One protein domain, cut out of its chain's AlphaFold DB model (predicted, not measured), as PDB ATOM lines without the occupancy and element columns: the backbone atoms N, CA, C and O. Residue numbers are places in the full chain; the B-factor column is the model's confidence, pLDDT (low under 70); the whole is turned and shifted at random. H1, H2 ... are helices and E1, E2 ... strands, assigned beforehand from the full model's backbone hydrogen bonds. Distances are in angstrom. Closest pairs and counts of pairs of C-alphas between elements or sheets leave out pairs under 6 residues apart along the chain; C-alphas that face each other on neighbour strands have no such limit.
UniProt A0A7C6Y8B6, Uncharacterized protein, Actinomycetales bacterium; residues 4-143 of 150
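This is residues 4 to 143 of the 150 residues of an uncharacterized protein of Actinomycetales bacterium (UniProt A0A7C6Y8B6). One strongly twisted sheet is folded over at the bend of its long strand E2, so that E1, E3 and E4 with the first part of E2 are partly face to face with E5, E6 and E7 with its last part. The long helix H2 covers E3 and E4, with E6 and E7 beyond them, and the shorter H1 packs on E4 and on E2 past the bend. The 140 printed residues hold two named helices and seven strands, in the order E1 E2 H1 E3 H2 E4 E5 E6 E7; the class is mixed, helices and strands. The sheet is branched and mixed, with E3 and E4 parallel and its other neighbour pairs antiparallel. The whole is compact and rounded, with a radius of gyration of the C-alphas of 13.5 A and spans of 35 by 30 by 27 A.

E2, residues 23 to 38, bends by 129 degrees at residue 29 and has three neighbours. E1, residues 11 to 14, and E7, residues 136 to 142, lie on one side of it, and E3, residues 59 to 64, on the other side. E1 and E2 form a hairpin, with N 13 and O 24 at 2.9 A; across E2 and E3, N 25 and O 62 are 2.8 A apart, and across E2 and E7, N 34 and O 140 are 2.8 A apart, each pair within hydrogen-bond range. E4, residues 103 to 106, is parallel to E3, with N 104 and O 61 at 2.9 A. E5, residues 119 to 121, E6, residues 124 to 130, and E7 form a meander, each strand the antiparallel neighbour of the one before, in two hairpins; N 119 and O 126 are 2.8 A apart, N 127 and O 139 2.8 A. H2, residues 73 to 92, is on the sheet at a height of 8.1 A, over E3 and E4 and only just not over E2, where 2 of its C-alphas fall; its closest C-alphas to E4 are Ala 84 and Val 103, 5.3 A. E3, H2 and E4 form a strand-helix-strand unit, two parallel strands with a helix between, whose crossover is right-handed. H1, residues 45 to 54, is on the same face; its closest C-alphas to E4 are Ser 50 and Leu 104, 4.8 A. Residues 73 to 81 of H2 touch H1, closest at the C-alphas of Pro 45 and Phe 77, 4.8 A, at a steep tilt of 47 degrees, the same way. In H1 and H2 every O i to N i+4 pair is within hydrogen-bond range.

E1 begins at C-alpha 11 (-10.157, -3.331, -42.927) and is 10.4 A long. E2 measures 22.8 A, H1 14.3 A, E3 14.4 A, H2 28.3 A, E4 10.1 A, E5 6.5 A, E6 20.8 A and E7 19.8 A. H2 begins at C-alpha 73 (16.372, 10.483, -48.437), and E7 ends at C-alpha 142 (-3.862, -0.825, -30.142).

The C-alphas farthest apart, of Asp 72 and Asp 122, are 39.0 A apart. The printed part has no cut. The link from E4 to E5, residues 107 to 118, is long. Mean pLDDT of the printed part is 85.5; residues 4 to 6, 14 to 21, 41 to 43 and 93 to 95 are under 70.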
ATOM      1  N   ALA A   4     -12.609  -4.956 -47.784       61.31
ATOM      2  CA  ALA A   4     -12.824  -6.286 -47.220       61.31
ATOM      3  C   ALA A   4     -12.650  -6.251 -45.690       61.31
ATOM      4  O   ALA A   4     -11.792  -5.508 -45.197       61.31
ATOM      5  N   PRO A   5     -13.421  -7.049 -44.920       60.44
ATOM      6  CA  PRO A   5     -13.147  -7.221 -43.497       60.44
ATOM      7  C   PRO A   5     -11.735  -7.798 -43.330       60.44
ATOM      8  O   PRO A   5     -11.417  -8.836 -43.910       60.44
ATOM      9  N   GLY A   6     -10.881  -7.095 -42.588       65.62
ATOM     10  CA  GLY A   6      -9.505  -7.503 -42.317       65.62
ATOM     11  C   GLY A   6      -9.355  -8.172 -40.948       65.62
ATOM     12  O   GLY A   6     -10.328  -8.547 -40.291       65.62
ATOM     13  N   VAL A   7      -8.106  -8.361 -40.528       78.50
ATOM     14  CA  VAL A   7      -7.743  -9.063 -39.290       78.50
ATOM     15  C   VAL A   7      -7.560  -8.064 -38.144       78.50
ATOM     16  O   VAL A   7      -7.063  -6.958 -38.347       78.50
ATOM     17  N   GLY A   8      -7.961  -8.453 -36.929       74.00
ATOM     18  CA  GLY A   8      -7.678  -7.686 -35.711       74.00
ATOM     19  C   GLY A   8      -8.367  -6.323 -35.644       74.00
ATOM     20  O   GLY A   8      -7.817  -5.417 -35.041       74.00
ATOM     21  N   GLY A   9      -9.531  -6.154 -36.283       75.69
ATOM     22  CA  GLY A   9     -10.272  -4.884 -36.312       75.69
ATOM     23  C   GLY A   9      -9.854  -3.917 -37.426       75.69
ATOM     24  O   GLY A   9     -10.405  -2.821 -37.513       75.69
ATOM     25  N   LEU A  10      -8.914  -4.316 -38.287       82.38
ATOM     26  CA  LEU A  10      -8.536  -3.564 -39.483       82.38
ATOM     27  C   LEU A  10      -9.415  -3.947 -40.672       82.38
ATOM     28  O   LEU A  10      -9.911  -5.068 -40.753       82.38
ATOM     29  N   ALA A  11      -9.563  -3.038 -41.628       84.06
ATOM     30  CA  ALA A  11     -10.157  -3.331 -42.927       84.06
ATOM     31  C   ALA A  11      -9.103  -3.194 -44.030       84.06
ATOM     32  O   ALA A  11      -8.248  -2.316 -43.946       84.06
ATOM     33  N   CYS A  12      -9.145  -4.053 -45.047       83.19
ATOM     34  CA  CYS A  12      -8.178  -4.015 -46.146       83.19
ATOM     35  C   CYS A  12      -8.803  -3.373 -47.382       83.19
ATOM     36  O   CYS A  12      -9.924  -3.718 -47.771       83.19
ATOM     37  N   ALA A  13      -8.046  -2.491 -48.023       77.81
ATOM     38  CA  ALA A  13      -8.347  -1.946 -49.332       77.81
ATOM     39  C   ALA A  13      -7.109  -2.027 -50.236       77.81
ATOM     40  O   ALA A  13      -5.983  -1.779 -49.798       77.81
ATOM     41  N   ASP A  14      -7.329  -2.353 -51.507       68.31
ATOM     42  CA  ASP A  14      -6.300  -2.203 -52.534       68.31
ATOM     43  C   ASP A  14      -6.143  -0.718 -52.878       68.31
ATOM     44  O   ASP A  14      -7.137   0.008 -53.000       68.31
ATOM     45  N   GLU A  15      -4.900  -0.263 -53.043       61.84
ATOM     46  CA  GLU A  15      -4.632   1.109 -53.465       61.84
ATOM     47  C   GLU A  15      -5.204   1.348 -54.884       61.84
ATOM     48  O   GLU A  15      -4.857   0.623 -55.820       61.84
ATOM     49  N   PRO A  16      -6.080   2.352 -55.093       48.91
ATOM     50  CA  PRO A  16      -6.685   2.609 -56.403       48.91
ATOM     51  C   PRO A  16      -5.776   3.397 -57.361       48.91
ATOM     52  O   PRO A  16      -6.080   3.505 -58.552       48.91
ATOM     53  N   THR A  17      -4.693   3.993 -56.867       49.31
ATOM     54  CA  THR A  17      -3.854   4.932 -57.616       49.31
ATOM     55  C   THR A  17      -2.705   4.202 -58.310       49.31
ATOM     56  O   THR A  17      -1.860   3.583 -57.684       49.31
ATOM     57  N   GLY A  18      -2.690   4.245 -59.647       43.72
ATOM     58  CA  GLY A  18      -1.801   3.483 -60.540       43.72
ATOM     59  C   GLY A  18      -0.299   3.806 -60.486       43.72
ATOM     60  O   GLY A  18       0.375   3.725 -61.512       43.72
ATOM     61  N   THR A  19       0.244   4.152 -59.327       44.09
ATOM     62  CA  THR A  19       1.673   4.349 -59.081       44.09
ATOM     63  C   THR A  19       2.165   3.275 -58.121       44.09
ATOM     64  O   THR A  19       2.300   3.508 -56.933       44.09
ATOM     65  N   ALA A  20       2.465   2.101 -58.687       49.50
ATOM     66  CA  ALA A  20       3.140   0.983 -58.024       49.50
ATOM     67  C   ALA A  20       2.379   0.377 -56.826       49.50
ATOM     68  O   ALA A  20       2.805   0.506 -55.687       49.50
ATOM     69  N   GLY A  21       1.292  -0.336 -57.146       61.72
ATOM     70  CA  GLY A  21       0.465  -1.177 -56.267       61.72
ATOM     71  C   GLY A  21       0.873  -1.275 -54.796       61.72
ATOM     72  O   GLY A  21       1.849  -1.938 -54.464       61.72
ATOM     73  N   GLY A  22       0.069  -0.684 -53.919       76.56
ATOM     74  CA  GLY A  22       0.158  -0.861 -52.476       76.56
ATOM     75  C   GLY A  22      -1.063  -1.543 -51.857       76.56
ATOM     76  O   GLY A  22      -2.078  -1.797 -52.511       76.56
ATOM     77  N   ARG A  23      -0.967  -1.820 -50.554       87.69
ATOM     78  CA  ARG A  23      -2.102  -2.229 -49.710       87.69
ATOM     79  C   ARG A  23      -2.342  -1.207 -48.619       87.69
ATOM     80  O   ARG A  23      -1.388  -0.724 -48.008       87.69
ATOM     81  N   ILE A  24      -3.610  -0.935 -48.343       89.69
ATOM     82  CA  ILE A  24      -4.037  -0.022 -47.289       89.69
ATOM     83  C   ILE A  24      -4.810  -0.819 -46.240       89.69
ATOM     84  O   ILE A  24      -5.811  -1.467 -46.542       89.69
ATOM     85  N   TRP A  25      -4.348  -0.740 -44.997       92.50
ATOM     86  CA  TRP A  25      -5.035  -1.270 -43.827       92.50
ATOM     87  C   TRP A  25      -5.634  -0.122 -43.032       92.50
ATOM     88  O   TRP A  25      -4.917   0.661 -42.413       92.50
ATOM     89  N   CYS A  26      -6.955  -0.022 -43.053       91.12
ATOM     90  CA  CYS A  26      -7.711   1.015 -42.372       91.12
ATOM     91  C   CYS A  26      -7.942   0.610 -40.914       91.12
ATOM     92  O   CYS A  26      -8.445  -0.483 -40.646       91.12
ATOM     93  N   ALA A  27      -7.621   1.504 -39.986       90.94
ATOM     94  CA  ALA A  27      -7.896   1.348 -38.562       90.94
ATOM     95  C   ALA A  27      -9.128   2.176 -38.155       90.94
ATOM     96  O   ALA A  27      -9.478   3.128 -38.855       90.94
ATOM     97  N   PRO A  28      -9.814   1.860 -37.042       89.56
ATOM     98  CA  PRO A  28     -10.871   2.700 -36.474       89.56
ATOM     99  C   PRO A  28     -10.304   3.891 -35.682       89.56
ATOM    100  O   PRO A  28      -9.102   3.976 -35.411       89.56
ATOM    101  N   SER A  29     -11.157   4.874 -35.377       87.94
ATOM    102  CA  SER A  29     -10.732   6.114 -34.715       87.94
ATOM    103  C   SER A  29     -10.261   5.833 -33.292       87.94
ATOM    104  O   SER A  29     -10.824   4.981 -32.612       87.94
ATOM    105  N   GLY A  30      -9.237   6.560 -32.838       88.44
ATOM    106  CA  GLY A  30      -8.618   6.344 -31.526       88.44
ATOM    107  C   GLY A  30      -7.592   5.208 -31.486       88.44
ATOM    108  O   GLY A  30      -7.102   4.884 -30.407       88.44
ATOM    109  N   THR A  31      -7.253   4.609 -32.632       93.88
ATOM    110  CA  THR A  31      -6.155   3.636 -32.723       93.88
ATOM    111  C   THR A  31      -4.815   4.319 -32.465       93.88
ATOM    112  O   THR A  31      -4.531   5.393 -32.996       93.88
ATOM    113  N   THR A  32      -3.967   3.674 -31.668       95.50
ATOM    114  CA  THR A  32      -2.599   4.133 -31.398       95.50
ATOM    115  C   THR A  32      -1.590   3.144 -31.954       95.50
ATOM    116  O   THR A  32      -1.804   1.935 -31.856       95.50
ATOM    117  N   ALA A  33      -0.469   3.645 -32.461       96.38
ATOM    118  CA  ALA A  33       0.621   2.821 -32.955       96.38
ATOM    119  C   ALA A  33       1.820   2.830 -32.006       96.38
ATOM    120  O   ALA A  33       2.169   3.848 -31.415       96.38
ATOM    121  N   ARG A  34       2.495   1.687 -31.919       96.38
ATOM    122  CA  ARG A  34       3.849   1.564 -31.389       96.38
ATOM    123  C   ARG A  34       4.716   0.936 -32.469       96.38
ATOM    124  O   ARG A  34       4.445  -0.187 -32.890       96.38
ATOM    125  N   LEU A  35       5.738   1.665 -32.905       95.88
ATOM    126  CA  LEU A  35       6.674   1.218 -33.928       95.88
ATOM    127  C   LEU A  35       8.019   0.862 -33.291       95.88
ATOM    128  O   LEU A  35       8.656   1.705 -32.664       95.88
ATOM    129  N   GLU A  36       8.448  -0.381 -33.474       95.44
ATOM    130  CA  GLU A  36       9.770  -0.871 -33.102       95.44
ATOM    131  C   GLU A  36      10.531  -1.246 -34.376       95.44
ATOM    132  O   GLU A  36      10.005  -1.938 -35.252       95.44
ATOM    133  N   VAL A  37      11.766  -0.757 -34.493       93.56
ATOM    134  CA  VAL A  37      12.631  -1.002 -35.650       93.56
ATOM    135  C   VAL A  37      13.957  -1.556 -35.156       93.56
ATOM    136  O   VAL A  37      14.640  -0.913 -34.361       93.56
ATOM    137  N   ASP A  38      14.315  -2.742 -35.642       92.06
ATOM    138  CA  ASP A  38      15.633  -3.344 -35.443       92.06
ATOM    139  C   ASP A  38      16.469  -3.171 -36.718       92.06
ATOM    140  O   ASP A  38      16.159  -3.736 -37.772       92.06
ATOM    141  N   GLY A  39      17.492  -2.322 -36.638       85.31
ATOM    142  CA  GLY A  39      18.276  -1.832 -37.771       85.31
ATOM    143  C   GLY A  39      18.456  -0.315 -37.717       85.31
ATOM    144  O   GLY A  39      18.165   0.308 -36.700       85.31
ATOM    145  N   ASP A  40      18.944   0.277 -38.808       77.00
ATOM    146  CA  ASP A  40      19.115   1.730 -38.926       77.00
ATOM    147  C   ASP A  40      17.904   2.377 -39.637       77.00
ATOM    148  O   ASP A  40      17.834   2.343 -40.872       77.00
ATOM    149  N   PRO A  41      16.939   2.961 -38.896       69.31
ATOM    150  CA  PRO A  41      15.774   3.620 -39.483       69.31
ATOM    151  C   PRO A  41      16.121   4.930 -40.202       69.31
ATOM    152  O   PRO A  41      15.340   5.367 -41.043       69.31
ATOM    153  N   GLU A  42      17.260   5.566 -39.902       69.94
ATOM    154  CA  GLU A  42      17.621   6.869 -40.480       69.94
ATOM    155  C   GLU A  42      18.006   6.753 -41.960       69.94
ATOM    156  O   GLU A  42      17.902   7.718 -42.717       69.94
ATOM    157  N   SER A  43      18.377   5.546 -42.390       69.31
ATOM    158  CA  SER A  43      18.659   5.208 -43.786       69.31
ATOM    159  C   SER A  43      17.402   4.982 -44.646       69.31
ATOM    160  O   SER A  43      17.505   4.882 -45.868       69.31
ATOM    161  N   ALA A  44      16.212   4.921 -44.034       84.31
ATOM    162  CA  ALA A  44      14.950   4.590 -44.692       84.31
ATOM    163  C   ALA A  44      13.914   5.723 -44.513       84.31
ATOM    164  O   ALA A  44      13.322   5.868 -43.439       84.31
ATOM    165  N   PRO A  45      13.650   6.534 -45.552       86.69
ATOM    166  CA  PRO A  45      12.849   7.756 -45.418       86.69
ATOM    167  C   PRO A  45      11.397   7.539 -44.978       86.69
ATOM    168  O   PRO A  45      10.836   8.345 -44.237       86.69
ATOM    169  N   ASP A  46      10.785   6.444 -45.417       87.75
ATOM    170  CA  ASP A  46       9.434   6.038 -45.041       87.75
ATOM    171  C   ASP A  46       9.365   5.486 -43.606       87.75
ATOM    172  O   ASP A  46       8.393   5.752 -42.897       87.75
ATOM    173  N   LEU A  47      10.430   4.837 -43.112       91.31
ATOM    174  CA  LEU A  47      10.543   4.502 -41.686       91.31
ATOM    175  C   LEU A  47      10.644   5.759 -40.820       91.31
ATOM    176  O   LEU A  47       9.982   5.829 -39.786       91.31
ATOM    177  N   LEU A  48      11.410   6.767 -41.249       90.62
ATOM    178  CA  LEU A  48      11.503   8.043 -40.537       90.62
ATOM    179  C   LEU A  48      10.150   8.773 -40.491       90.62
ATOM    180  O   LEU A  48       9.776   9.310 -39.445       90.62
ATOM    181  N   TRP A  49       9.407   8.781 -41.602       92.75
ATOM    182  CA  TRP A  49       8.033   9.292 -41.648       92.75
ATOM    183  C   TRP A  49       7.140   8.574 -40.629       92.75
ATOM    184  O   TRP A  49       6.522   9.216 -39.776       92.75
ATOM    185  N   SER A  50       7.110   7.242 -40.685       94.19
ATOM    186  CA  SER A  50       6.239   6.423 -39.842       94.19
ATOM    187  C   SER A  50       6.600   6.485 -38.365       94.19
ATOM    188  O   SER A  50       5.700   6.502 -37.531       94.19
ATOM    189  N   ALA A  51       7.886   6.579 -38.024       92.56
ATOM    190  CA  ALA A  51       8.328   6.777 -36.649       92.56
ATOM    191  C   ALA A  51       7.769   8.081 -36.068       92.56
ATOM    192  O   ALA A  51       7.187   8.058 -34.989       92.56
ATOM    193  N   ARG A  52       7.849   9.190 -36.817       92.38
ATOM    194  CA  ARG A  52       7.288  10.484 -36.390       92.38
ATOM    195  C   ARG A  52       5.767  10.453 -36.277       92.38
ATOM    196  O   ARG A  52       5.211  11.004 -35.337       92.38
ATOM    197  N   CYS A  53       5.087   9.811 -37.223       93.56
ATOM    198  CA  CYS A  53       3.627   9.717 -37.198       93.56
ATOM    199  C   CYS A  53       3.127   8.828 -36.048       93.56
ATOM    200  O   CYS A  53       2.108   9.137 -35.434       93.56
ATOM    201  N   ALA A  54       3.861   7.768 -35.695       93.25
ATOM    202  CA  ALA A  54       3.519   6.883 -34.581       93.25
ATOM    203  C   ALA A  54       3.614   7.564 -33.199       93.25
ATOM    204  O   ALA A  54       3.019   7.071 -32.244       93.25
ATOM    205  N   GLU A  55       4.302   8.706 -33.075       91.94
ATOM    206  CA  GLU A  55       4.302   9.519 -31.846       91.94
ATOM    207  C   GLU A  55       2.944  10.196 -31.586       91.94
ATOM    208  O   GLU A  55       2.663  10.632 -30.466       91.94
ATOM    209  N   ILE A  56       2.080  10.273 -32.604       89.75
ATOM    210  CA  ILE A  56       0.746  10.859 -32.513       89.75
ATOM    211  C   ILE A  56      -0.270   9.726 -32.295       89.75
ATOM    212  O   ILE A  56      -0.392   8.836 -33.139       89.75
ATOM    213  N   PRO A  57      -1.055   9.739 -31.199       87.38
ATOM    214  CA  PRO A  57      -2.022   8.684 -30.883       87.38
ATOM    215  C   PRO A  57      -3.311   8.815 -31.718       87.38
ATOM    216  O   PRO A  57      -4.407   8.958 -31.177       87.38
ATOM    217  N   ALA A  58      -3.175   8.822 -33.042       92.00
ATOM    218  CA  ALA A  58      -4.259   9.060 -33.991       92.00
ATOM    219  C   ALA A  58      -4.086   8.239 -35.277       92.00
ATOM    220  O   ALA A  58      -4.386   8.711 -36.362       92.00
ATOM    221  N   THR A  59      -3.568   7.013 -35.207       95.25
ATOM    222  CA  THR A  59      -3.363   6.208 -36.418       95.25
ATOM    223  C   THR A  59      -4.706   5.829 -37.050       95.25
ATOM    224  O   THR A  59      -5.585   5.271 -36.398       95.25
ATOM    225  N   ARG A  60      -4.872   6.108 -38.343       93.56
ATOM    226  CA  ARG A  60      -6.081   5.797 -39.127       93.56
ATOM    227  C   ARG A  60      -5.800   4.825 -40.267       93.56
ATOM    228  O   ARG A  60      -6.723   4.131 -40.692       93.56
ATOM    229  N   ALA A  61      -4.551   4.716 -40.721       93.44
ATOM    230  CA  ALA A  61      -4.151   3.702 -41.689       93.44
ATOM    231  C   ALA A  61      -2.679   3.297 -41.612       93.44
ATOM    232  O   ALA A  61      -1.819   4.046 -41.147       93.44
ATOM    233  N   VAL A  62      -2.420   2.106 -42.148       94.94
ATOM    234  CA  VAL A  62      -1.097   1.604 -42.511       94.94
ATOM    235  C   VAL A  62      -1.077   1.348 -44.014       94.94
ATOM    236  O   VAL A  62      -1.874   0.562 -44.524       94.94
ATOM    237  N   VAL A  63      -0.161   2.001 -44.718       93.69
ATOM    238  CA  VAL A  63       0.061   1.860 -46.156       93.69
ATOM    239  C   VAL A  63       1.342   1.070 -46.379       93.69
ATOM    240  O   VAL A  63       2.403   1.419 -45.864       93.69
ATOM    241  N   LEU A  64       1.237   0.005 -47.164       92.31
ATOM    242  CA  LEU A  64       2.361  -0.806 -47.613       92.31
ATOM    243  C   LEU A  64       2.586  -0.522 -49.099       92.31
ATOM    244  O   LEU A  64       1.706  -0.803 -49.910       92.31
ATOM    245  N   LEU A  65       3.740   0.041 -49.451       89.56
ATOM    246  CA  LEU A  65       4.105   0.405 -50.822       89.56
ATOM    247  C   LEU A  65       4.947  -0.689 -51.485       89.56
ATOM    248  O   LEU A  65       5.828  -1.266 -50.846       89.56
ATOM    249  N   ALA A  66       4.748  -0.914 -52.785       84.12
ATOM    250  CA  ALA A  66       5.697  -1.676 -53.593       84.12
ATOM    251  C   ALA A  66       6.902  -0.813 -54.019       84.12
ATOM    252  O   ALA A  66       6.897   0.415 -53.911       84.12
ATOM    253  N   GLY A  67       7.930  -1.466 -54.567       79.31
ATOM    254  CA  GLY A  67       9.050  -0.808 -55.247       79.31
ATOM    255  C   GLY A  67      10.393  -0.930 -54.529       79.31
ATOM    256  O   GLY A  67      10.497  -1.485 -53.438       79.31
ATOM    257  N   GLU A  68      11.445  -0.434 -55.183       73.88
ATOM    258  CA  GLU A  68      12.829  -0.783 -54.839       73.88
ATOM    259  C   GLU A  68      13.444   0.031 -53.695       73.88
ATOM    260  O   GLU A  68      14.377  -0.460 -53.067       73.88
ATOM    261  N   GLY A  69      12.937   1.226 -53.376       73.81
ATOM    262  CA  GLY A  69      13.637   2.137 -52.458       73.81
ATOM    263  C   GLY A  69      13.782   3.541 -53.038       73.81
ATOM    264  O   GLY A  69      13.285   3.817 -54.127       73.81
ATOM    265  N   PHE A  70      14.433   4.427 -52.290       74.19
ATOM    266  CA  PHE A  70      14.958   5.692 -52.803       74.19
ATOM    267  C   PHE A  70      16.394   5.846 -52.313       74.19
ATOM    268  O   PHE A  70      16.643   5.665 -51.125       74.19
ATOM    269  N   ASP A  71      17.305   6.214 -53.213       76.81
ATOM    270  CA  ASP A  71      18.689   6.542 -52.848       76.81
ATOM    271  C   ASP A  71      18.796   7.947 -52.222       76.81
ATOM    272  O   ASP A  71      19.683   8.215 -51.415       76.81
ATOM    273  N   ASP A  72      17.877   8.853 -52.582       85.38
ATOM    274  CA  ASP A  72      17.750  10.188 -51.991       85.38
ATOM    275  C   ASP A  72      16.718  10.176 -50.859       85.38
ATOM    276  O   ASP A  72      15.516   9.971 -51.079       85.38
ATOM    277  N   VAL A  73      17.196  10.455 -49.645       82.50
ATOM    278  CA  VAL A  73      16.372  10.483 -48.437       82.50
ATOM    279  C   VAL A  73      15.250  11.518 -48.525       82.50
ATOM    280  O   VAL A  73      14.127  11.240 -48.106       82.50
ATOM    281  N   SER A  74      15.515  12.692 -49.103       86.06
ATOM    282  CA  SER A  74      14.521  13.770 -49.186       86.06
ATOM    283  C   SER A  74      13.390  13.387 -50.136       86.06
ATOM    284  O   SER A  74      12.217  13.463 -49.771       86.06
ATOM    285  N   ALA A  75      13.743  12.880 -51.321       86.19
ATOM    286  CA  ALA A  75      12.772  12.403 -52.302       86.19
ATOM    287  C   ALA A  75      11.934  11.231 -51.762       86.19
ATOM    288  O   ALA A  75      10.726  11.161 -52.008       86.19
ATOM    289  N   GLY A  76      12.557  10.330 -50.995       85.81
ATOM    290  CA  GLY A  76      11.846   9.232 -50.350       85.81
ATOM    291  C   GLY A  76      10.860   9.699 -49.283       85.81
ATOM    292  O   GLY A  76       9.735   9.202 -49.239       85.81
ATOM    293  N   PHE A  77      11.236  10.691 -48.475       87.88
ATOM    294  CA  PHE A  77      10.357  11.253 -47.450       87.88
ATOM    295  C   PHE A  77       9.158  11.974 -48.082       87.88
ATOM    296  O   PHE A  77       8.018  11.760 -47.676       87.88
ATOM    297  N   GLU A  78       9.386  12.775 -49.127       89.75
ATOM    298  CA  GLU A  78       8.315  13.432 -49.889       89.75
ATOM    299  C   GLU A  78       7.374  12.429 -50.567       89.75
ATOM    300  O   GLU A  78       6.173  12.674 -50.698       89.75
ATOM    301  N   HIS A  79       7.897  11.292 -51.026       89.38
ATOM    302  CA  HIS A  79       7.065  10.238 -51.585       89.38
ATOM    303  C   HIS A  79       6.203   9.559 -50.515       89.38
ATOM    304  O   HIS A  79       5.010   9.376 -50.741       89.38
ATOM    305  N   ALA A  80       6.774   9.238 -49.348       90.94
ATOM    306  CA  ALA A  80       6.016   8.697 -48.221       90.94
ATOM    307  C   ALA A  80       4.907   9.666 -47.781       90.94
ATOM    308  O   ALA A  80       3.763   9.255 -47.608       90.94
ATOM    309  N   HIS A  81       5.216  10.964 -47.707       91.75
ATOM    310  CA  HIS A  81       4.234  12.002 -47.410       91.75
ATOM    311  C   HIS A  81       3.085  12.036 -48.429       91.75
ATOM    312  O   HIS A  81       1.924  11.992 -48.035       91.75
ATOM    313  N   ARG A  82       3.381  12.032 -49.736       91.62
ATOM    314  CA  ARG A  82       2.343  12.018 -50.784       91.62
ATOM    315  C   ARG A  82       1.487  10.752 -50.762       91.62
ATOM    316  O   ARG A  82       0.290  10.822 -51.020       91.62
ATOM    317  N   ALA A  83       2.082   9.599 -50.455       90.12
ATOM    318  CA  ALA A  83       1.331   8.358 -50.276       90.12
ATOM    319  C   ALA A  83       0.383   8.446 -49.067       90.12
ATOM    320  O   ALA A  83      -0.773   8.030 -49.155       90.12
ATOM    321  N   ALA A  84       0.849   9.037 -47.963       92.12
ATOM    322  CA  ALA A  84       0.028   9.302 -46.788       92.12
ATOM    323  C   ALA A  84      -1.125  10.274 -47.091       92.12
ATOM    324  O   ALA A  84      -2.251  10.013 -46.674       92.12
ATOM    325  N   GLU A  85      -0.881  11.350 -47.848       92.00
ATOM    326  CA  GLU A  85      -1.922  12.288 -48.296       92.00
ATOM    327  C   GLU A  85      -2.982  11.591 -49.152       92.00
ATOM    328  O   GLU A  85      -4.169  11.686 -48.854       92.00
ATOM    329  N   ALA A  86      -2.567  10.819 -50.159       88.88
ATOM    330  CA  ALA A  86      -3.499  10.099 -51.022       88.88
ATOM    331  C   ALA A  86      -4.371   9.108 -50.232       88.88
ATOM    332  O   ALA A  86      -5.581   9.020 -50.451       88.88
ATOM    333  N   ALA A  87      -3.781   8.379 -49.278       87.69
ATOM    334  CA  ALA A  87      -4.524   7.477 -48.406       87.69
ATOM    335  C   ALA A  87      -5.475   8.230 -47.459       87.69
ATOM    336  O   ALA A  87      -6.609   7.800 -47.254       87.69
ATOM    337  N   ALA A  88      -5.043   9.363 -46.905       89.56
ATOM    338  CA  ALA A  88      -5.862  10.203 -46.038       89.56
ATOM    339  C   ALA A  88      -7.070  10.799 -46.785       89.56
ATOM    340  O   ALA A  88      -8.185  10.776 -46.259       89.56
ATOM    341  N   ASP A  89      -6.882  11.248 -48.027       87.56
ATOM    342  CA  ASP A  89      -7.959  11.736 -48.894       87.56
ATOM    343  C   ASP A  89      -8.991  10.633 -49.174       87.56
ATOM    344  O   ASP A  89     -10.197  10.856 -49.033       87.56
ATOM    345  N   LEU A  90      -8.526   9.417 -49.488       82.56
ATOM    346  CA  LEU A  90      -9.390   8.248 -49.702       82.56
ATOM    347  C   LEU A  90     -10.188   7.862 -48.447       82.56
ATOM    348  O   LEU A  90     -11.351   7.475 -48.540       82.56
ATOM    349  N   LEU A  91      -9.585   7.955 -47.261       80.31
ATOM    350  CA  LEU A  91     -10.277   7.671 -45.999       80.31
ATOM    351  C   LEU A  91     -11.256   8.775 -45.604       80.31
ATOM    352  O   LEU A  91     -12.316   8.493 -45.036       80.31
ATOM    353  N   THR A  92     -10.919  10.025 -45.923       81.81
ATOM    354  CA  THR A  92     -11.751  11.192 -45.625       81.81
ATOM    355  C   THR A  92     -13.100  11.120 -46.319       81.81
ATOM    356  O   THR A  92     -14.113  11.501 -45.732       81.81
ATOM    357  N   THR A  93     -13.144  10.579 -47.537       69.81
ATOM    358  CA  THR A  93     -14.401  10.409 -48.269       69.81
ATOM    359  C   THR A  93     -15.325   9.351 -47.663       69.81
ATOM    360  O   THR A  93     -16.525   9.395 -47.917       69.81
ATOM    361  N   GLU A  94     -14.799   8.428 -46.854       62.84
ATOM    362  CA  GLU A  94     -15.525   7.230 -46.408       62.84
ATOM    363  C   GLU A  94     -15.918   7.255 -44.920       62.84
ATOM    364  O   GLU A  94     -16.883   6.592 -44.541       62.84
ATOM    365  N   VAL A  95     -15.194   7.983 -44.055       63.38
ATOM    366  CA  VAL A  95     -15.366   7.848 -42.591       63.38
ATOM    367  C   VAL A  95     -15.462   9.190 -41.859       63.38
ATOM    368  O   VAL A  95     -16.470   9.480 -41.218       63.38
ATOM    369  N   ALA A  96     -14.400   9.992 -41.913       73.50
ATOM    370  CA  ALA A  96     -14.244  11.292 -41.252       73.50
ATOM    371  C   ALA A  96     -12.952  11.942 -41.765       73.50
ATOM    372  O   ALA A  96     -12.119  11.231 -42.311       73.50
ATOM    373  N   ALA A  97     -12.753  13.246 -41.552       83.06
ATOM    374  CA  ALA A  97     -11.500  13.910 -41.921       83.06
ATOM    375  C   ALA A  97     -10.286  13.187 -41.309       83.06
ATOM    376  O   ALA A  97     -10.193  13.075 -40.087       83.06
ATOM    377  N   VAL A  98      -9.395  12.698 -42.171       87.88
ATOM    378  CA  VAL A  98      -8.113  12.070 -41.830       87.88
ATOM    379  C   VAL A  98      -7.005  12.946 -42.402       87.88
ATOM    380  O   VAL A  98      -7.068  13.353 -43.559       87.88
ATOM    381  N   GLY A  99      -5.995  13.253 -41.595       91.94
ATOM    382  CA  GLY A  99      -4.780  13.928 -42.035       91.94
ATOM    383  C   GLY A  99      -3.675  12.945 -42.438       91.94
ATOM    384  O   GLY A  99      -3.645  11.812 -41.958       91.94
ATOM    385  N   PRO A 100      -2.691  13.369 -43.251       92.62
ATOM    386  CA  PRO A 100      -1.575  12.507 -43.652       92.62
ATOM    387  C   PRO A 100      -0.752  12.012 -42.456       92.62
ATOM    388  O   PRO A 100      -0.282  10.881 -42.460       92.62
ATOM    389  N   VAL A 101      -0.624  12.815 -41.395       94.69
ATOM    390  CA  VAL A 101       0.108  12.438 -40.167       94.69
ATOM    391  C   VAL A 101      -0.529  11.269 -39.406       94.69
ATOM    392  O   VAL A 101       0.104  10.674 -38.542       94.69
ATOM    393  N   GLU A 102      -1.778  10.929 -39.720       95.19
ATOM    394  CA  GLU A 102      -2.499   9.788 -39.156       95.19
ATOM    395  C   GLU A 102      -2.247   8.491 -39.950       95.19
ATOM    396  O   GLU A 102      -2.775   7.429 -39.605       95.19
ATOM    397  N   VAL A 103      -1.450   8.554 -41.022       95.06
ATOM    398  CA  VAL A 103      -1.172   7.438 -41.927       95.06
ATOM    399  C   VAL A 103       0.296   7.031 -41.837       95.06
ATOM    400  O   VAL A 103       1.210   7.791 -42.167       95.06
ATOM    401  N   LEU A 104       0.523   5.786 -41.423       96.38
ATOM    402  CA  LEU A 104       1.846   5.170 -41.427       96.38
ATOM    403  C   LEU A 104       2.134   4.587 -42.810       96.38
ATOM    404  O   LEU A 104       1.253   3.987 -43.420       96.38
ATOM    405  N   VAL A 105       3.363   4.735 -43.292       94.75
ATOM    406  CA  VAL A 105       3.794   4.307 -44.627       94.75
ATOM    407  C   VAL A 105       5.058   3.462 -44.520       94.75
ATOM    408  O   VAL A 105       6.038   3.871 -43.901       94.75
ATOM    409  N   PHE A 106       5.043   2.286 -45.137       93.69
ATOM    410  CA  PHE A 106       6.169   1.356 -45.120       93.69
ATOM    411  C   PHE A 106       6.392   0.725 -46.486       93.69
ATOM    412  O   PHE A 106       5.445   0.489 -47.237       93.69
ATOM    413  N   ARG A 107       7.636   0.339 -46.758       92.25
ATOM    414  CA  ARG A 107       8.007  -0.456 -47.925       92.25
ATOM    415  C   ARG A 107       8.534  -1.832 -47.509       92.25
ATOM    416  O   ARG A 107       9.721  -1.978 -47.199       92.25
ATOM    417  N   PRO A 108       7.679  -2.866 -47.458       91.31
ATOM    418  CA  PRO A 108       8.144  -4.213 -47.166       91.31
ATOM    419  C   PRO A 108       9.085  -4.734 -48.255       91.31
ATOM    420  O   PRO A 108       8.949  -4.417 -49.436       91.31
ATOM    421  N   ASP A 109      10.031  -5.574 -47.853       89.12
ATOM    422  CA  ASP A 109      10.916  -6.281 -48.767       89.12
ATOM    423  C   ASP A 109      10.173  -7.450 -49.433       89.12
ATOM    424  O   ASP A 109      10.226  -8.594 -48.976       89.12
ATOM    425  N   ALA A 110       9.446  -7.150 -50.511       79.88
ATOM    426  CA  ALA A 110       8.634  -8.124 -51.243       79.88
ATOM    427  C   ALA A 110       9.459  -9.232 -51.932       79.88
ATOM    428  O   ALA A 110       8.901 -10.252 -52.331       79.88
ATOM    429  N   GLU A 111      10.777  -9.058 -52.077       79.50
ATOM    430  CA  GLU A 111      11.672 -10.111 -52.582       79.50
ATOM    431  C   GLU A 111      12.050 -11.117 -51.489       79.50
ATOM    432  O   GLU A 111      12.339 -12.279 -51.783       79.50
ATOM    433  N   ALA A 112      12.030 -10.693 -50.223       77.12
ATOM    434  CA  ALA A 112      12.397 -11.528 -49.085       77.12
ATOM    435  C   ALA A 112      11.228 -12.350 -48.519       77.12
ATOM    436  O   ALA A 112      11.460 -13.253 -47.711       77.12
ATOM    437  N   GLY A 113       9.984 -12.067 -48.910       76.88
ATOM    438  CA  GLY A 113       8.823 -12.773 -48.381       76.88
ATOM    439  C   GLY A 113       7.483 -12.307 -48.948       76.88
ATOM    440  O   GLY A 113       7.433 -11.411 -49.790       76.88
ATOM    441  N   PRO A 114       6.377 -12.928 -48.503       83.25
ATOM    442  CA  PRO A 114       5.042 -12.486 -48.879       83.25
ATOM    443  C   PRO A 114       4.768 -11.068 -48.365       83.25
ATOM    444  O   PRO A 114       5.401 -10.590 -47.424       83.25
ATOM    445  N   TRP A 115       3.769 -10.420 -48.966       86.12
ATOM    446  CA  TRP A 115       3.274  -9.138 -48.474       86.12
ATOM    447  C   TRP A 115       2.850  -9.247 -47.002       86.12
ATOM    448  O   TRP A 115       2.195 -10.229 -46.645       86.12
ATOM    449  N   PRO A 116       3.198  -8.260 -46.157       90.06
ATOM    450  CA  PRO A 116       2.818  -8.280 -44.755       90.06
ATOM    451  C   PRO A 116       1.300  -8.288 -44.591       90.06
ATOM    452  O   PRO A 116       0.586  -7.472 -45.178       90.06
ATOM    453  N   GLU A 117       0.838  -9.192 -43.738       91.19
ATOM    454  CA  GLU A 117      -0.539  -9.280 -43.267       91.19
ATOM    455  C   GLU A 117      -0.549  -8.959 -41.765       91.19
ATOM    456  O   GLU A 117       0.379  -9.370 -41.056       91.19
ATOM    457  N   PRO A 118      -1.566  -8.252 -41.253       93.38
ATOM    458  CA  PRO A 118      -1.718  -8.063 -39.824       93.38
ATOM    459  C   PRO A 118      -2.075  -9.384 -39.143       93.38
ATOM    460  O   PRO A 118      -2.967 -10.114 -39.579       93.38
ATOM    461  N   ALA A 119      -1.423  -9.658 -38.019       94.31
ATOM    462  CA  ALA A 119      -1.852 -10.678 -37.074       94.31
ATOM    463  C   ALA A 119      -2.741 -10.037 -36.004       94.31
ATOM    464  O   ALA A 119      -2.444  -8.948 -35.517       94.31
ATOM    465  N   ALA A 120      -3.830 -10.708 -35.625       92.69
ATOM    466  CA  ALA A 120      -4.667 -10.248 -34.521       92.69
ATOM    467  C   ALA A 120      -3.923 -10.394 -33.186       92.69
ATOM    468  O   ALA A 120      -3.231 -11.388 -32.957       92.69
ATOM    469  N   THR A 121      -4.118  -9.426 -32.296       92.06
ATOM    470  CA  THR A 121      -3.660  -9.463 -30.903       92.06
ATOM    471  C   THR A 121      -4.850  -9.271 -29.966       92.06
ATOM    472  O   THR A 121      -5.948  -8.928 -30.407       92.06
ATOM    473  N   ASP A 122      -4.643  -9.450 -28.660       89.62
ATOM    474  CA  ASP A 122      -5.697  -9.255 -27.653       89.62
ATOM    475  C   ASP A 122      -6.258  -7.820 -27.632       89.62
ATOM    476  O   ASP A 122      -7.368  -7.591 -27.156       89.62
ATOM    477  N   THR A 123      -5.496  -6.847 -28.138       89.94
ATOM    478  CA  THR A 123      -5.827  -5.416 -28.080       89.94
ATOM    479  C   THR A 123      -5.892  -4.748 -29.452       89.94
ATOM    480  O   THR A 123      -5.955  -3.522 -29.521       89.94
ATOM    481  N   GLY A 124      -5.834  -5.508 -30.549       93.38
ATOM    482  CA  GLY A 124      -5.849  -4.964 -31.907       93.38
ATOM    483  C   GLY A 124      -5.111  -5.852 -32.901       93.38
ATOM    484  O   GLY A 124      -5.503  -6.995 -33.141       93.38
ATOM    485  N   ALA A 125      -4.043  -5.316 -33.495       95.69
ATOM    486  CA  ALA A 125      -3.288  -5.993 -34.542       95.69
ATOM    487  C   ALA A 125      -1.786  -5.701 -34.457       95.69
ATOM    488  O   ALA A 125      -1.364  -4.683 -33.915       95.69
ATOM    489  N   GLU A 126      -0.967  -6.569 -35.038       96.81
ATOM    490  CA  GLU A 126       0.459  -6.323 -35.235       96.81
ATOM    491  C   GLU A 126       0.912  -6.682 -36.651       96.81
ATOM    492  O   GLU A 126       0.390  -7.604 -37.273       96.81
ATOM    493  N   PHE A 127       1.922  -5.970 -37.142       96.31
ATOM    494  CA  PHE A 127       2.636  -6.282 -38.372       96.31
ATOM    495  C   PHE A 127       4.087  -6.590 -38.036       96.31
ATOM    496  O   PHE A 127       4.730  -5.857 -37.282       96.31
ATOM    497  N   ARG A 128       4.618  -7.652 -38.642       95.44
ATOM    498  CA  ARG A 128       6.037  -8.000 -38.570       95.44
ATOM    499  C   ARG A 128       6.552  -8.309 -39.957       95.44
ATOM    500  O   ARG A 128       6.033  -9.204 -40.620       95.44
ATOM    501  N   PHE A 129       7.554  -7.565 -40.399       94.19
ATOM    502  CA  PHE A 129       8.120  -7.745 -41.728       94.19
ATOM    503  C   PHE A 129       9.526  -7.173 -41.828       94.19
ATOM    504  O   PHE A 129       9.938  -6.316 -41.046       94.19
ATOM    505  N   ARG A 130      10.263  -7.642 -42.832       92.62
ATOM    506  CA  ARG A 130      11.519  -7.022 -43.233       92.62
ATOM    507  C   ARG A 130      11.216  -5.817 -44.116       92.62
ATOM    508  O   ARG A 130      10.482  -5.937 -45.093       92.62
ATOM    509  N   HIS A 131      11.766  -4.668 -43.764       92.00
ATOM    510  CA  HIS A 131      11.739  -3.460 -44.572       92.00
ATOM    511  C   HIS A 131      12.723  -3.571 -45.739       92.00
ATOM    512  O   HIS A 131      13.791  -4.168 -45.592       92.00
ATOM    513  N   ARG A 132      12.417  -2.943 -46.878       88.06
ATOM    514  CA  ARG A 132      13.291  -2.956 -48.063       88.06
ATOM    515  C   ARG A 132      14.688  -2.395 -47.783       88.06
ATOM    516  O   ARG A 132      15.668  -2.904 -48.309       88.06
ATOM    517  N   GLY A 133      14.788  -1.415 -46.886       85.31
ATOM    518  CA  GLY A 133      16.060  -0.879 -46.373       85.31
ATOM    519  C   GLY A 133      16.843  -1.830 -45.451       85.31
ATOM    520  O   GLY A 133      17.850  -1.436 -44.880       85.31
ATOM    521  N   GLY A 134      16.389  -3.072 -45.261       87.31
ATOM    522  CA  GLY A 134      17.095  -4.112 -44.512       87.31
ATOM    523  C   GLY A 134      16.730  -4.221 -43.030       87.31
ATOM    524  O   GLY A 134      17.002  -5.268 -42.444       87.31
ATOM    525  N   ALA A 135      16.087  -3.205 -42.450       90.44
ATOM    526  CA  ALA A 135      15.610  -3.225 -41.067       90.44
ATOM    527  C   ALA A 135      14.449  -4.214 -40.863       90.44
ATOM    528  O   ALA A 135      13.676  -4.486 -41.784       90.44
ATOM    529  N   THR A 136      14.286  -4.725 -39.647       93.19
ATOM    530  CA  THR A 136      13.091  -5.480 -39.251       93.19
ATOM    531  C   THR A 136      12.115  -4.539 -38.563       93.19
ATOM    532  O   THR A 136      12.486  -3.823 -37.637       93.19
ATOM    533  N   VAL A 137      10.866  -4.541 -39.018       95.19
ATOM    534  CA  VAL A 137       9.792  -3.702 -38.487       95.19
ATOM    535  C   VAL A 137       8.843  -4.559 -37.669       95.19
ATOM    536  O   VAL A 137       8.343  -5.580 -38.151       95.19
ATOM    537  N   HIS A 138       8.548  -4.102 -36.455       97.00
ATOM    538  CA  HIS A 138       7.427  -4.570 -35.652       97.00
ATOM    539  C   HIS A 138       6.528  -3.381 -35.321       97.00
ATOM    540  O   HIS A 138       6.873  -2.500 -34.538       97.00
ATOM    541  N   LEU A 139       5.358  -3.351 -35.949       97.38
ATOM    542  CA  LEU A 139       4.324  -2.361 -35.683       97.38
ATOM    543  C   LEU A 139       3.222  -3.016 -34.860       97.38
ATOM    544  O   LEU A 139       2.639  -4.004 -35.294       97.38
ATOM    545  N   THR A 140       2.902  -2.446 -33.707       97.31
ATOM    546  CA  THR A 140       1.738  -2.836 -32.905       97.31
ATOM    547  C   THR A 140       0.690  -1.735 -32.974       97.31
ATOM    548  O   THR A 140       0.999  -0.569 -32.736       97.31
ATOM    549  N   LEU A 141      -0.547  -2.107 -33.281       96.62
ATOM    550  CA  LEU A 141      -1.710  -1.234 -33.259       96.62
ATOM    551  C   LEU A 141      -2.617  -1.634 -32.098       96.62
ATOM    552  O   LEU A 141      -3.111  -2.762 -32.037       96.62
ATOM    553  N   THR A 142      -2.863  -0.685 -31.202       95.69
ATOM    554  CA  THR A 142      -3.862  -0.825 -30.142       95.69
ATOM    555  C   THR A 142      -5.144  -0.174 -30.617       95.69
ATOM    556  O   THR A 142      -5.179   1.035 -30.859       95.69
ATOM    557  N   ILE A 143      -6.189  -0.978 -30.756       92.31
ATOM    558  CA  ILE A 143      -7.487  -0.564 -31.268       92.31
ATOM    559  C   ILE A 143      -8.455  -0.429 -30.090       92.31
ATOM    560  O   ILE A 143      -8.561  -1.356 -29.284       92.31
TER     561      ILE A 143